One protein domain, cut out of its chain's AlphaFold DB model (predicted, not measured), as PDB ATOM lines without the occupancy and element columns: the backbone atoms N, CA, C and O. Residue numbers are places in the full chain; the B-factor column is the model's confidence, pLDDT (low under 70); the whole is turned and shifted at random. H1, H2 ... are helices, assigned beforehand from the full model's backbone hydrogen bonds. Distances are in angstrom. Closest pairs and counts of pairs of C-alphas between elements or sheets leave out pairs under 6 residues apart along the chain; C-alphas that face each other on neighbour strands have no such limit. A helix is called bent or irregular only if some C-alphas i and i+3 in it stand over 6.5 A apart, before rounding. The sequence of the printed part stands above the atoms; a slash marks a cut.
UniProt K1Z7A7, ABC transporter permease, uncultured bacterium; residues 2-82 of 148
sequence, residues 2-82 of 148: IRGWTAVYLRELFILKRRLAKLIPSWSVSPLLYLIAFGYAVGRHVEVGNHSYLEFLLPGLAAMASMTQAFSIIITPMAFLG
ATOM      1  N   ILE A   2     159.669 343.583 294.556       62.84
ATOM      2  CA  ILE A   2     159.875 344.403 293.336       62.84
ATOM      3  C   ILE A   2     161.287 344.262 292.713       62.84
ATOM      4  O   ILE A   2     161.433 344.270 291.496       62.84
ATOM      5  N   ARG A   3     162.337 344.044 293.523       72.19
ATOM      6  CA  ARG A   3     163.737 343.939 293.041       72.19
ATOM      7  C   ARG A   3     164.059 342.667 292.237       72.19
ATOM      8  O   ARG A   3     165.011 342.661 291.465       72.19
ATOM      9  N   GLY A   4     163.279 341.597 292.410       79.50
ATOM     10  CA  GLY A   4     163.477 340.347 291.664       79.50
ATOM     11  C   GLY A   4     163.090 340.487 290.190       79.50
ATOM     12  O   GLY A   4     163.814 340.028 289.313       79.50
ATOM     13  N   TRP A   5     162.001 341.206 289.916       80.31
ATOM     14  CA  TRP A   5     161.494 341.430 288.561       80.31
ATOM     15  C   TRP A   5     162.462 342.265 287.721       80.31
ATOM     16  O   TRP A   5     162.728 341.931 286.572       80.31
ATOM     17  N   THR A   6     163.063 343.304 288.307       82.25
ATOM     18  CA  THR A   6     164.045 344.146 287.608       82.25
ATOM     19  C   THR A   6     165.332 343.388 287.289       82.25
ATOM     20  O   THR A   6     165.899 343.580 286.218       82.25
ATOM     21  N   ALA A   7     165.785 342.501 288.181       82.88
ATOM     22  CA  ALA A   7     166.974 341.680 287.947       82.88
ATOM     23  C   ALA A   7     166.755 340.662 286.815       82.88
ATOM     24  O   ALA A   7     167.627 340.494 285.962       82.88
ATOM     25  N   VAL A   8     165.575 340.035 286.772       86.06
ATOM     26  CA  VAL A   8     165.176 339.147 285.670       86.06
ATOM     27  C   VAL A   8     165.058 339.936 284.368       86.06
ATOM     28  O   VAL A   8     165.671 339.554 283.380       86.06
ATOM     29  N   TYR A   9     164.377 341.081 284.378       87.75
ATOM     30  CA  TYR A   9     164.194 341.913 283.187       87.75
ATOM     31  C   TYR A   9     165.517 342.418 282.598       87.75
ATOM     32  O   TYR A   9     165.741 342.308 281.394       87.75
ATOM     33  N   LEU A  10     166.430 342.921 283.437       85.19
ATOM     34  CA  LEU A  10     167.755 343.356 282.989       85.19
ATOM     35  C   LEU A  10     168.563 342.181 282.423       85.19
ATOM     36  O   LEU A  10     169.218 342.331 281.393       85.19
ATOM     37  N   ARG A  11     168.481 340.995 283.042       86.69
ATOM     38  CA  ARG A  11     169.114 339.773 282.523       86.69
ATOM     39  C   ARG A  11     168.543 339.382 281.158       86.69
ATOM     40  O   ARG A  11     169.320 339.109 280.243       86.69
ATOM     41  N   GLU A  12     167.221 339.398 281.008       86.62
ATOM     42  CA  GLU A  12     166.523 339.121 279.750       86.62
ATOM     43  C   GLU A  12     166.942 340.120 278.660       86.62
ATOM     44  O   GLU A  12     167.280 339.714 277.551       86.62
ATOM     45  N   LEU A  13     167.032 341.415 278.988       85.31
ATOM     46  CA  LEU A  13     167.521 342.474 278.095       85.31
ATOM     47  C   LEU A  13     168.960 342.230 277.633       85.31
ATOM     48  O   LEU A  13     169.269 342.408 276.453       85.31
ATOM     49  N   PHE A  14     169.850 341.789 278.525       85.31
ATOM     50  CA  PHE A  14     171.228 341.454 278.158       85.31
ATOM     51  C   PHE A  14     171.309 340.229 277.236       85.31
ATOM     52  O   PHE A  14     172.112 340.219 276.295       85.31
ATOM     53  N   ILE A  15     170.473 339.212 277.465       85.44
ATOM     54  CA  ILE A  15     170.370 338.031 276.596       85.44
ATOM     55  C   ILE A  15     169.803 338.430 275.231       85.44
ATOM     56  O   ILE A  15     170.369 338.071 274.196       85.44
ATOM     57  N   LEU A  16     168.727 339.217 275.226       84.06
ATOM     58  CA  LEU A  16     168.069 339.709 274.025       84.06
ATOM     59  C   LEU A  16     169.009 340.592 273.201       84.06
ATOM     60  O   LEU A  16     169.077 340.410 271.992       84.06
ATOM     61  N   LYS A  17     169.831 341.441 273.830       84.12
ATOM     62  CA  LYS A  17     170.869 342.237 273.150       84.12
ATOM     63  C   LYS A  17     171.908 341.358 272.442       84.12
ATOM     64  O   LYS A  17     172.262 341.621 271.295       84.12
ATOM     65  N   ARG A  18     172.386 340.289 273.094       81.44
ATOM     66  CA  ARG A  18     173.334 339.338 272.477       81.44
ATOM     67  C   ARG A  18     172.686 338.509 271.370       81.44
ATOM     68  O   ARG A  18     173.349 338.179 270.391       81.44
ATOM     69  N   ARG A  19     171.402 338.173 271.514       80.81
ATOM     70  CA  ARG A  19     170.635 337.458 270.489       80.81
ATOM     71  C   ARG A  19     170.341 338.363 269.290       80.81
ATOM     72  O   ARG A  19     170.531 337.917 268.168       80.81
ATOM     73  N   LEU A  20     170.001 339.633 269.511       77.94
ATOM     74  CA  LEU A  20     169.845 340.660 268.474       77.94
ATOM     75  C   LEU A  20     171.099 340.777 267.608       77.94
ATOM     76  O   LEU A  20     170.994 340.733 266.389       77.94
ATOM     77  N   ALA A  21     172.283 340.820 268.224       78.81
ATOM     78  CA  ALA A  21     173.547 340.871 267.488       78.81
ATOM     79  C   ALA A  21     173.766 339.658 266.559       78.81
ATOM     80  O   ALA A  21     174.455 339.780 265.551       78.81
ATOM     81  N   LYS A  22     173.165 338.501 266.870       79.62
ATOM     82  CA  LYS A  22     173.179 337.309 266.005       79.62
ATOM     83  C   LYS A  22     172.013 337.259 265.010       79.62
ATOM     84  O   LYS A  22     172.157 336.648 263.959       79.62
ATOM     85  N   LEU A  23     170.875 337.880 265.325       74.94
ATOM     86  CA  LEU A  23     169.679 337.897 264.474       74.94
ATOM     87  C   LEU A  23     169.777 338.928 263.343       74.94
ATOM     88  O   LEU A  23     169.396 338.623 262.218       74.94
ATOM     89  N   ILE A  24     170.344 340.111 263.613       77.38
ATOM     90  CA  ILE A  24     170.466 341.201 262.629       77.38
ATOM     91  C   ILE A  24     171.211 340.757 261.354       77.38
ATOM     92  O   ILE A  24     170.681 340.988 260.268       77.38
ATOM     93  N   PRO A  25     172.375 340.073 261.419       74.50
ATOM     94  CA  PRO A  25     173.067 339.626 260.210       74.50
ATOM     95  C   PRO A  25     172.230 338.651 259.384       74.50
ATOM     96  O   PRO A  25     172.212 338.755 258.166       74.50
ATOM     97  N   SER A  26     171.496 337.747 260.044       76.75
ATOM     98  CA  SER A  26     170.650 336.762 259.369       76.75
ATOM     99  C   SER A  26     169.462 337.400 258.643       76.75
ATOM    100  O   SER A  26     169.024 336.860 257.632       76.75
ATOM    101  N   TRP A  27     168.932 338.518 259.148       71.38
ATOM    102  CA  TRP A  27     167.777 339.215 258.563       71.38
ATOM    103  C   TRP A  27     168.162 340.229 257.481       71.38
ATOM    104  O   TRP A  27     167.352 340.531 256.607       71.38
ATOM    105  N   SER A  28     169.404 340.717 257.492       80.50
ATOM    106  CA  SER A  28     169.890 341.705 256.522       80.50
ATOM    107  C   SER A  28     170.495 341.099 255.254       80.50
ATOM    108  O   SER A  28     170.741 341.841 254.305       80.50
ATOM    109  N   VAL A  29     170.715 339.778 255.191       85.69
ATOM    110  CA  VAL A  29     171.336 339.136 254.017       85.69
ATOM    111  C   VAL A  29     170.544 339.403 252.739       85.69
ATOM    112  O   VAL A  29     171.118 339.883 251.767       85.69
ATOM    113  N   SER A  30     169.233 339.144 252.722       84.50
ATOM    114  CA  SER A  30     168.426 339.315 251.505       84.50
ATOM    115  C   SER A  30     168.341 340.780 251.039       84.50
ATOM    116  O   SER A  30     168.618 341.025 249.866       84.50
ATOM    117  N   PRO A  31     168.057 341.777 251.909       86.06
ATOM    118  CA  PRO A  31     168.103 343.189 251.516       86.06
ATOM    119  C   PRO A  31     169.477 343.642 251.003       86.06
ATOM    120  O   PRO A  31     169.552 344.387 250.028       86.06
ATOM    121  N   LEU A  32     170.572 343.177 251.617       88.94
ATOM    122  CA  LEU A  32     171.929 343.513 251.176       88.94
ATOM    123  C   LEU A  32     172.267 342.881 249.827       88.94
ATOM    124  O   LEU A  32     172.856 343.546 248.981       88.94
ATOM    125  N   LEU A  33     171.862 341.629 249.598       88.75
ATOM    126  CA  LEU A  33     172.009 340.984 248.295       88.75
ATOM    127  C   LEU A  33     171.262 341.760 247.213       88.75
ATOM    128  O   LEU A  33     171.824 341.977 246.143       88.75
ATOM    129  N   TYR A  34     170.047 342.237 247.496       87.06
ATOM    130  CA  TYR A  34     169.315 343.086 246.560       87.06
ATOM    131  C   TYR A  34     170.026 344.417 246.309       87.06
ATOM    132  O   TYR A  34     170.173 344.802 245.152       87.06
ATOM    133  N   LEU A  35     170.537 345.086 247.345       88.69
ATOM    134  CA  LEU A  35     171.309 346.321 247.173       88.69
ATOM    135  C   LEU A  35     172.570 346.112 246.337       88.69
ATOM    136  O   LEU A  35     172.875 346.944 245.490       88.69
ATOM    137  N   ILE A  36     173.291 345.011 246.541       89.88
ATOM    138  CA  ILE A  36     174.510 344.708 245.782       89.88
ATOM    139  C   ILE A  36     174.160 344.347 244.338       89.88
ATOM    140  O   ILE A  36     174.714 344.936 243.411       89.88
ATOM    141  N   ALA A  37     173.222 343.418 244.137       88.56
ATOM    142  CA  ALA A  37     172.834 342.939 242.815       88.56
ATOM    143  C   ALA A  37     172.270 344.077 241.957       88.56
ATOM    144  O   ALA A  37     172.748 344.320 240.850       88.56
ATOM    145  N   PHE A  38     171.297 344.819 242.485       87.94
ATOM    146  CA  PHE A  38     170.653 345.905 241.758       87.94
ATOM    147  C   PHE A  38     171.483 347.192 241.748       87.94
ATOM    148  O   PHE A  38     171.465 347.926 240.760       87.94
ATOM    149  N   GLY A  39     172.259 347.458 242.799       85.75
ATOM    150  CA  GLY A  39     173.157 348.608 242.854       85.75
ATOM    151  C   GLY A  39     174.298 348.521 241.850       85.75
ATOM    152  O   GLY A  39     174.607 349.522 241.208       85.75
ATOM    153  N   TYR A  40     174.871 347.331 241.655       86.50
ATOM    154  CA  TYR A  40     175.884 347.112 240.623       86.50
ATOM    155  C   TYR A  40     175.276 347.058 239.217       86.50
ATOM    156  O   TYR A  40     175.798 347.685 238.301       86.50
ATOM    157  N   ALA A  41     174.156 346.347 239.040       84.69
ATOM    158  CA  ALA A  41     173.545 346.179 237.723       84.69
ATOM    159  C   ALA A  41     172.937 347.480 237.166       84.69
ATOM    160  O   ALA A  41     173.060 347.757 235.976       84.69
ATOM    161  N   VAL A  42     172.278 348.278 238.013       82.50
ATOM    162  CA  VAL A  42     171.382 349.367 237.579       82.50
ATOM    163  C   VAL A  42     171.699 350.706 238.260       82.50
ATOM    164  O   VAL A  42     171.437 351.766 237.694       82.50
ATOM    165  N   GLY A  43     172.315 350.688 239.447       72.00
ATOM    166  CA  GLY A  43     172.317 351.802 240.408       72.00
ATOM    167  C   GLY A  43     172.878 353.156 239.952       72.00
ATOM    168  O   GLY A  43     172.507 354.172 240.536       72.00
ATOM    169  N   ARG A  44     173.740 353.206 238.926       68.25
ATOM    170  CA  ARG A  44     174.269 354.471 238.363       68.25
ATOM    171  C   ARG A  44     173.779 354.789 236.951       68.25
ATOM    172  O   ARG A  44     174.050 355.877 236.466       68.25
ATOM    173  N   HIS A  45     173.108 353.848 236.293       72.44
ATOM    174  CA  HIS A  45     172.725 353.970 234.882       72.44
ATOM    175  C   HIS A  45     171.248 354.325 234.699       72.44
ATOM    176  O   HIS A  45     170.828 354.625 233.585       72.44
ATOM    177  N   VAL A  46     170.463 354.286 235.779       78.31
ATOM    178  CA  VAL A  46     169.035 354.588 235.761       78.31
ATOM    179  C   VAL A  46     168.727 355.621 236.834       78.31
ATOM    180  O   VAL A  46     168.961 355.404 238.025       78.31
ATOM    181  N   GLU A  47     168.191 356.749 236.391       82.44
ATOM    182  CA  GLU A  47     167.626 357.786 237.247       82.44
ATOM    183  C   GLU A  47     166.104 357.655 237.217       82.44
ATOM    184  O   GLU A  47     165.500 357.455 236.159       82.44
ATOM    185  N   VAL A  48     165.474 357.720 238.388       80.69
ATOM    186  CA  VAL A  48     164.015 357.691 238.514       80.69
ATOM    187  C   VAL A  48     163.586 359.070 239.003       80.69
ATOM    188  O   VAL A  48     163.627 359.370 240.195       80.69
ATOM    189  N   GLY A  49     163.222 359.943 238.062       84.12
ATOM    190  CA  GLY A  49     163.002 361.361 238.354       84.12
ATOM    191  C   GLY A  49     164.321 362.076 238.664       84.12
ATOM    192  O   GLY A  49     165.247 361.989 237.870       84.12
ATOM    193  N   ASN A  50     164.403 362.754 239.817       82.88
ATOM    194  CA  ASN A  50     165.606 363.461 240.296       82.88
ATOM    195  C   ASN A  50     166.443 362.645 241.305       82.88
ATOM    196  O   ASN A  50     167.367 363.185 241.911       82.88
ATOM    197  N   HIS A  51     166.099 361.374 241.532       84.50
ATOM    198  CA  HIS A  51     166.769 360.507 242.500       84.50
ATOM    199  C   HIS A  51     167.479 359.350 241.799       84.50
ATOM    200  O   HIS A  51     166.982 358.780 240.821       84.50
ATOM    201  N   SER A  52     168.636 358.964 242.340       86.75
ATOM    202  CA  SER A  52     169.309 357.735 241.920       86.75
ATOM    203  C   SER A  52     168.400 356.535 242.194       86.75
ATOM    204  O   SER A  52     167.710 356.478 243.215       86.75
ATOM    205  N   TYR A  53     168.435 355.529 241.319       85.62
ATOM    206  CA  TYR A  53     167.704 354.278 241.522       85.62
ATOM    207  C   TYR A  53     167.962 353.640 242.901       85.62
ATOM    208  O   TYR A  53     167.055 353.059 243.496       85.62
ATOM    209  N   LEU A  54     169.170 353.802 243.455       84.69
ATOM    210  CA  LEU A  54     169.495 353.339 244.806       84.69
ATOM    211  C   LEU A  54     168.697 354.064 245.896       84.69
ATOM    212  O   LEU A  54     168.223 353.420 246.830       84.69
ATOM    213  N   GLU A  55     168.516 355.379 245.774       87.50
ATOM    214  CA  GLU A  55     167.748 356.186 246.732       87.50
ATOM    215  C   GLU A  55     166.260 355.834 246.707       87.50
ATOM    216  O   GLU A  55     165.616 355.800 247.752       87.50
ATOM    217  N   PHE A  56     165.731 355.493 245.530       88.12
ATOM    218  CA  PHE A  56     164.375 354.967 245.388       88.12
ATOM    219  C   PHE A  56     164.226 353.566 246.011       88.12
ATOM    220  O   PHE A  56     163.220 353.254 246.652       88.12
ATOM    221  N   LEU A  57     165.235 352.711 245.845       89.06
ATOM    222  CA  LEU A  57     165.184 351.299 246.222       89.06
ATOM    223  C   LEU A  57     165.391 351.061 247.728       89.06
ATOM    224  O   LEU A  57     164.767 350.160 248.297       89.06
ATOM    225  N   LEU A  58     166.218 351.873 248.392       88.00
ATOM    226  CA  LEU A  58     166.508 351.774 249.829       88.00
ATOM    227  C   LEU A  58     165.254 351.734 250.730       88.00
ATOM    228  O   LEU A  58     165.113 350.771 251.495       88.00
ATOM    229  N   PRO A  59     164.322 352.707 250.668       90.06
ATOM    230  CA  PRO A  59     163.115 352.680 251.495       90.06
ATOM    231  C   PRO A  59     162.171 351.530 251.117       90.06
ATOM    232  O   PRO A  59     161.528 350.960 251.998       90.06
ATOM    233  N   GLY A  60     162.127 351.133 249.840       89.50
ATOM    234  CA  GLY A  60     161.329 349.995 249.376       89.50
ATOM    235  C   GLY A  60     161.791 348.666 249.977       89.50
ATOM    236  O   GLY A  60     160.978 347.898 250.496       89.50
ATOM    237  N   LEU A  61     163.103 348.415 249.993       90.75
ATOM    238  CA  LEU A  61     163.671 347.227 250.637       90.75
ATOM    239  C   LEU A  61     163.484 347.238 252.155       90.75
ATOM    240  O   LEU A  61     163.174 346.198 252.738       90.75
ATOM    241  N   ALA A  62     163.646 348.398 252.797       88.25
ATOM    242  CA  ALA A  62     163.402 348.536 254.229       88.25
ATOM    243  C   ALA A  62     161.937 348.220 254.583       88.25
ATOM    244  O   ALA A  62     161.673 347.470 255.527       88.25
ATOM    245  N   ALA A  63     160.987 348.723 253.787       90.75
ATOM    246  CA  ALA A  63     159.567 348.422 253.941       90.75
ATOM    247  C   ALA A  63     159.274 346.928 253.725       90.75
ATOM    248  O   ALA A  63     158.600 346.312 254.551       90.75
ATOM    249  N   MET A  64     159.830 346.321 252.673       90.25
ATOM    250  CA  MET A  64     159.670 344.892 252.383       90.25
ATOM    251  C   MET A  64     160.202 344.008 253.521       90.25
ATOM    252  O   MET A  64     159.526 343.064 253.939       90.25
ATOM    253  N   ALA A  65     161.391 344.315 254.048       87.38
ATOM    254  CA  ALA A  65     161.990 343.578 255.158       87.38
ATOM    255  C   ALA A  65     161.142 343.693 256.435       87.38
ATOM    256  O   ALA A  65     160.836 342.683 257.070       87.38
ATOM    257  N   SER A  66     160.702 344.912 256.767       87.31
ATOM    258  CA  SER A  66     159.819 345.174 257.911       87.31
ATOM    259  C   SER A  66     158.500 344.405 257.796       87.31
ATOM    260  O   SER A  66     158.091 343.706 258.725       87.31
ATOM    261  N   MET A  67     157.874 344.452 256.618       89.12
ATOM    262  CA  MET A  67     156.620 343.758 256.346       89.12
ATOM    263  C   MET A  67     156.780 342.240 256.486       89.12
ATOM    264  O   MET A  67     155.994 341.596 257.179       89.12
ATOM    265  N   THR A  68     157.835 341.667 255.902       88.69
ATOM    266  CA  THR A  68     158.120 340.223 255.977       88.69
ATOM    267  C   THR A  68     158.330 339.765 257.422       88.69
ATOM    268  O   THR A  68     157.810 338.726 257.832       88.69
ATOM    269  N   GLN A  69     159.038 340.565 258.226       86.06
ATOM    270  CA  GLN A  69     159.246 340.281 259.643       86.06
ATOM    271  C   GLN A  69     157.931 340.323 260.433       86.06
ATOM    272  O   GLN A  69     157.676 339.428 261.242       86.06
ATOM    273  N   ALA A  70     157.083 341.323 260.182       88.69
ATOM    274  CA  ALA A  70     155.773 341.440 260.818       88.69
ATOM    275  C   ALA A  70     154.874 340.234 260.495       88.69
ATOM    276  O   ALA A  70     154.284 339.645 261.401       88.69
ATOM    277  N   PHE A  71     154.833 339.812 259.227       89.38
ATOM    278  CA  PHE A  71     154.100 338.614 258.816       89.38
ATOM    279  C   PHE A  71     154.616 337.352 259.509       89.38
ATOM    280  O   PHE A  71     153.817 336.565 260.013       89.38
ATOM    281  N   SER A  72     155.937 337.170 259.583       88.88
ATOM    282  CA  SER A  72     156.555 335.986 260.192       88.88
ATOM    283  C   SER A  72     156.170 335.816 261.668       88.88
ATOM    284  O   SER A  72     155.780 334.726 262.089       88.88
ATOM    285  N   ILE A  73     156.157 336.911 262.440       89.56
ATOM    286  CA  ILE A  73     155.783 336.894 263.866       89.56
ATOM    287  C   ILE A  73     154.351 336.383 264.084       89.56
ATOM    288  O   ILE A  73     154.086 335.746 265.101       89.56
ATOM    289  N   ILE A  74     153.436 336.638 263.145       89.75
ATOM    290  CA  ILE A  74     152.025 336.238 263.250       89.75
ATOM    291  C   ILE A  74     151.804 334.845 262.656       89.75
ATOM    292  O   ILE A  74     151.165 333.994 263.274       89.75
ATOM    293  N   ILE A  75     152.338 334.594 261.458       88.88
ATOM    294  CA  ILE A  75     152.093 333.353 260.718       88.88
ATOM    295  C   ILE A  75     152.716 332.160 261.432       88.88
ATOM    296  O   ILE A  75     152.074 331.119 261.506       88.88
ATOM    297  N   THR A  76     153.925 332.280 261.984       89.44
ATOM    298  CA  THR A  76     154.590 331.149 262.644       89.44
ATOM    299  C   THR A  76     153.778 330.572 263.814       89.44
ATOM    300  O   THR A  76     153.466 329.382 263.762       89.44
ATOM    301  N   PRO A  77     153.376 331.338 264.850       87.81
ATOM    302  CA  PRO A  77     152.561 330.786 265.930       87.81
ATOM    303  C   PRO A  77     151.177 330.359 265.440       87.81
ATOM    304  O   PRO A  77     150.681 329.321 265.868       87.81
ATOM    305  N   MET A  78     150.571 331.099 264.504       89.69
ATOM    306  CA  MET A  78     149.283 330.722 263.922       89.69
ATOM    307  C   MET A  78     149.367 329.374 263.196       89.69
ATOM    308  O   MET A  78     148.466 328.560 263.347       89.69
ATOM    309  N   ALA A  79     150.455 329.098 262.474       85.75
ATOM    310  CA  ALA A  79     150.689 327.822 261.808       85.75
ATOM    311  C   ALA A  79     150.784 326.672 262.801       85.75
ATOM    312  O   ALA A  79     150.163 325.640 262.573       85.75
ATOM    313  N   PHE A  80     151.482 326.858 263.921       86.44
ATOM    314  CA  PHE A  80     151.550 325.835 264.965       86.44
ATOM    315  C   PHE A  80     150.216 325.622 265.683       86.44
ATOM    316  O   PHE A  80     149.859 324.486 265.985       86.44
ATOM    317  N   LEU A  81     149.483 326.702 265.955       84.31
ATOM    318  CA  LEU A  81     148.266 326.669 266.761       84.31
ATOM    319  C   LEU A  81     146.995 326.374 265.949       84.31
ATOM    320  O   LEU A  81     146.035 325.862 266.507       84.31
ATOM    321  N   GLY A  82     146.979 326.638 264.642       80.81
ATOM    322  CA  GLY A  82     145.812 326.510 263.757       80.81
ATOM    323  C   GLY A  82     145.404 325.072 263.416       80.81
ATOM    324  O   GLY A  82     144.928 324.813 262.316       80.81
TER     325      GLY A  82
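What this domain is: This is residues 2 to 82 of the 148 residues of the protein "ABC transporter permease" of uncultured bacterium (UniProt K1Z7A7). You see a helical hairpin with splayed ends: H1 runs out, and H2 folds back beside its arm H1b, while residues 2 to 26 and 70 to 82 stick out. The 81 printed residues hold two named helices, H1 then H2, and no named strand: all helix. The whole is extended, radius of gyration of the C-alphas 18.9 A, spanning 59 by 33 by 20 A.

Where its parts are: Find C-alpha 2 at (159.875, 344.403, 293.336), where H1, residues 2 to 41, begins. Assigned as one helix by its hydrogen bonds, it is bent: C-alphas 27 and 30 are 7.1 A apart. Arm H1a, residues 2 to 27, measures 36.0 A, with a kink of 34 degrees near residue 21; H1b, residues 30 to 41, measures 16.2 A. H2, residues 53 to 81, runs 42.2 A to C-alpha 81 at (148.266, 326.669, 266.761); it is only just irregular, C-alphas 56 and 59 being 6.6 A apart.

How they stand to each other: H1b and H2 form a helical hairpin and touch, through residues 53 to 65 alone of H2; their closest C-alphas, of Pro 31 and Leu 61, are 6.1 A apart. They run opposite ways at a shallow tilt of 26 degrees. H1a and H1b stand at a shallow tilt of 31 degrees. H1a and H2 are only just apart, closest 8.0 A. Each O i to N i+4 pair is within hydrogen-bond range in H1b, 18 of 22 in H1a and 21 of 25 in H2.

The domain as a whole: The C-alphas of Ile 2 and His 45, the two farthest apart, are 60.6 A apart. The printed part has no cut; the link from H1 to H2 is long, 11 residues. Residues 2 and 44 have pLDDT under 70.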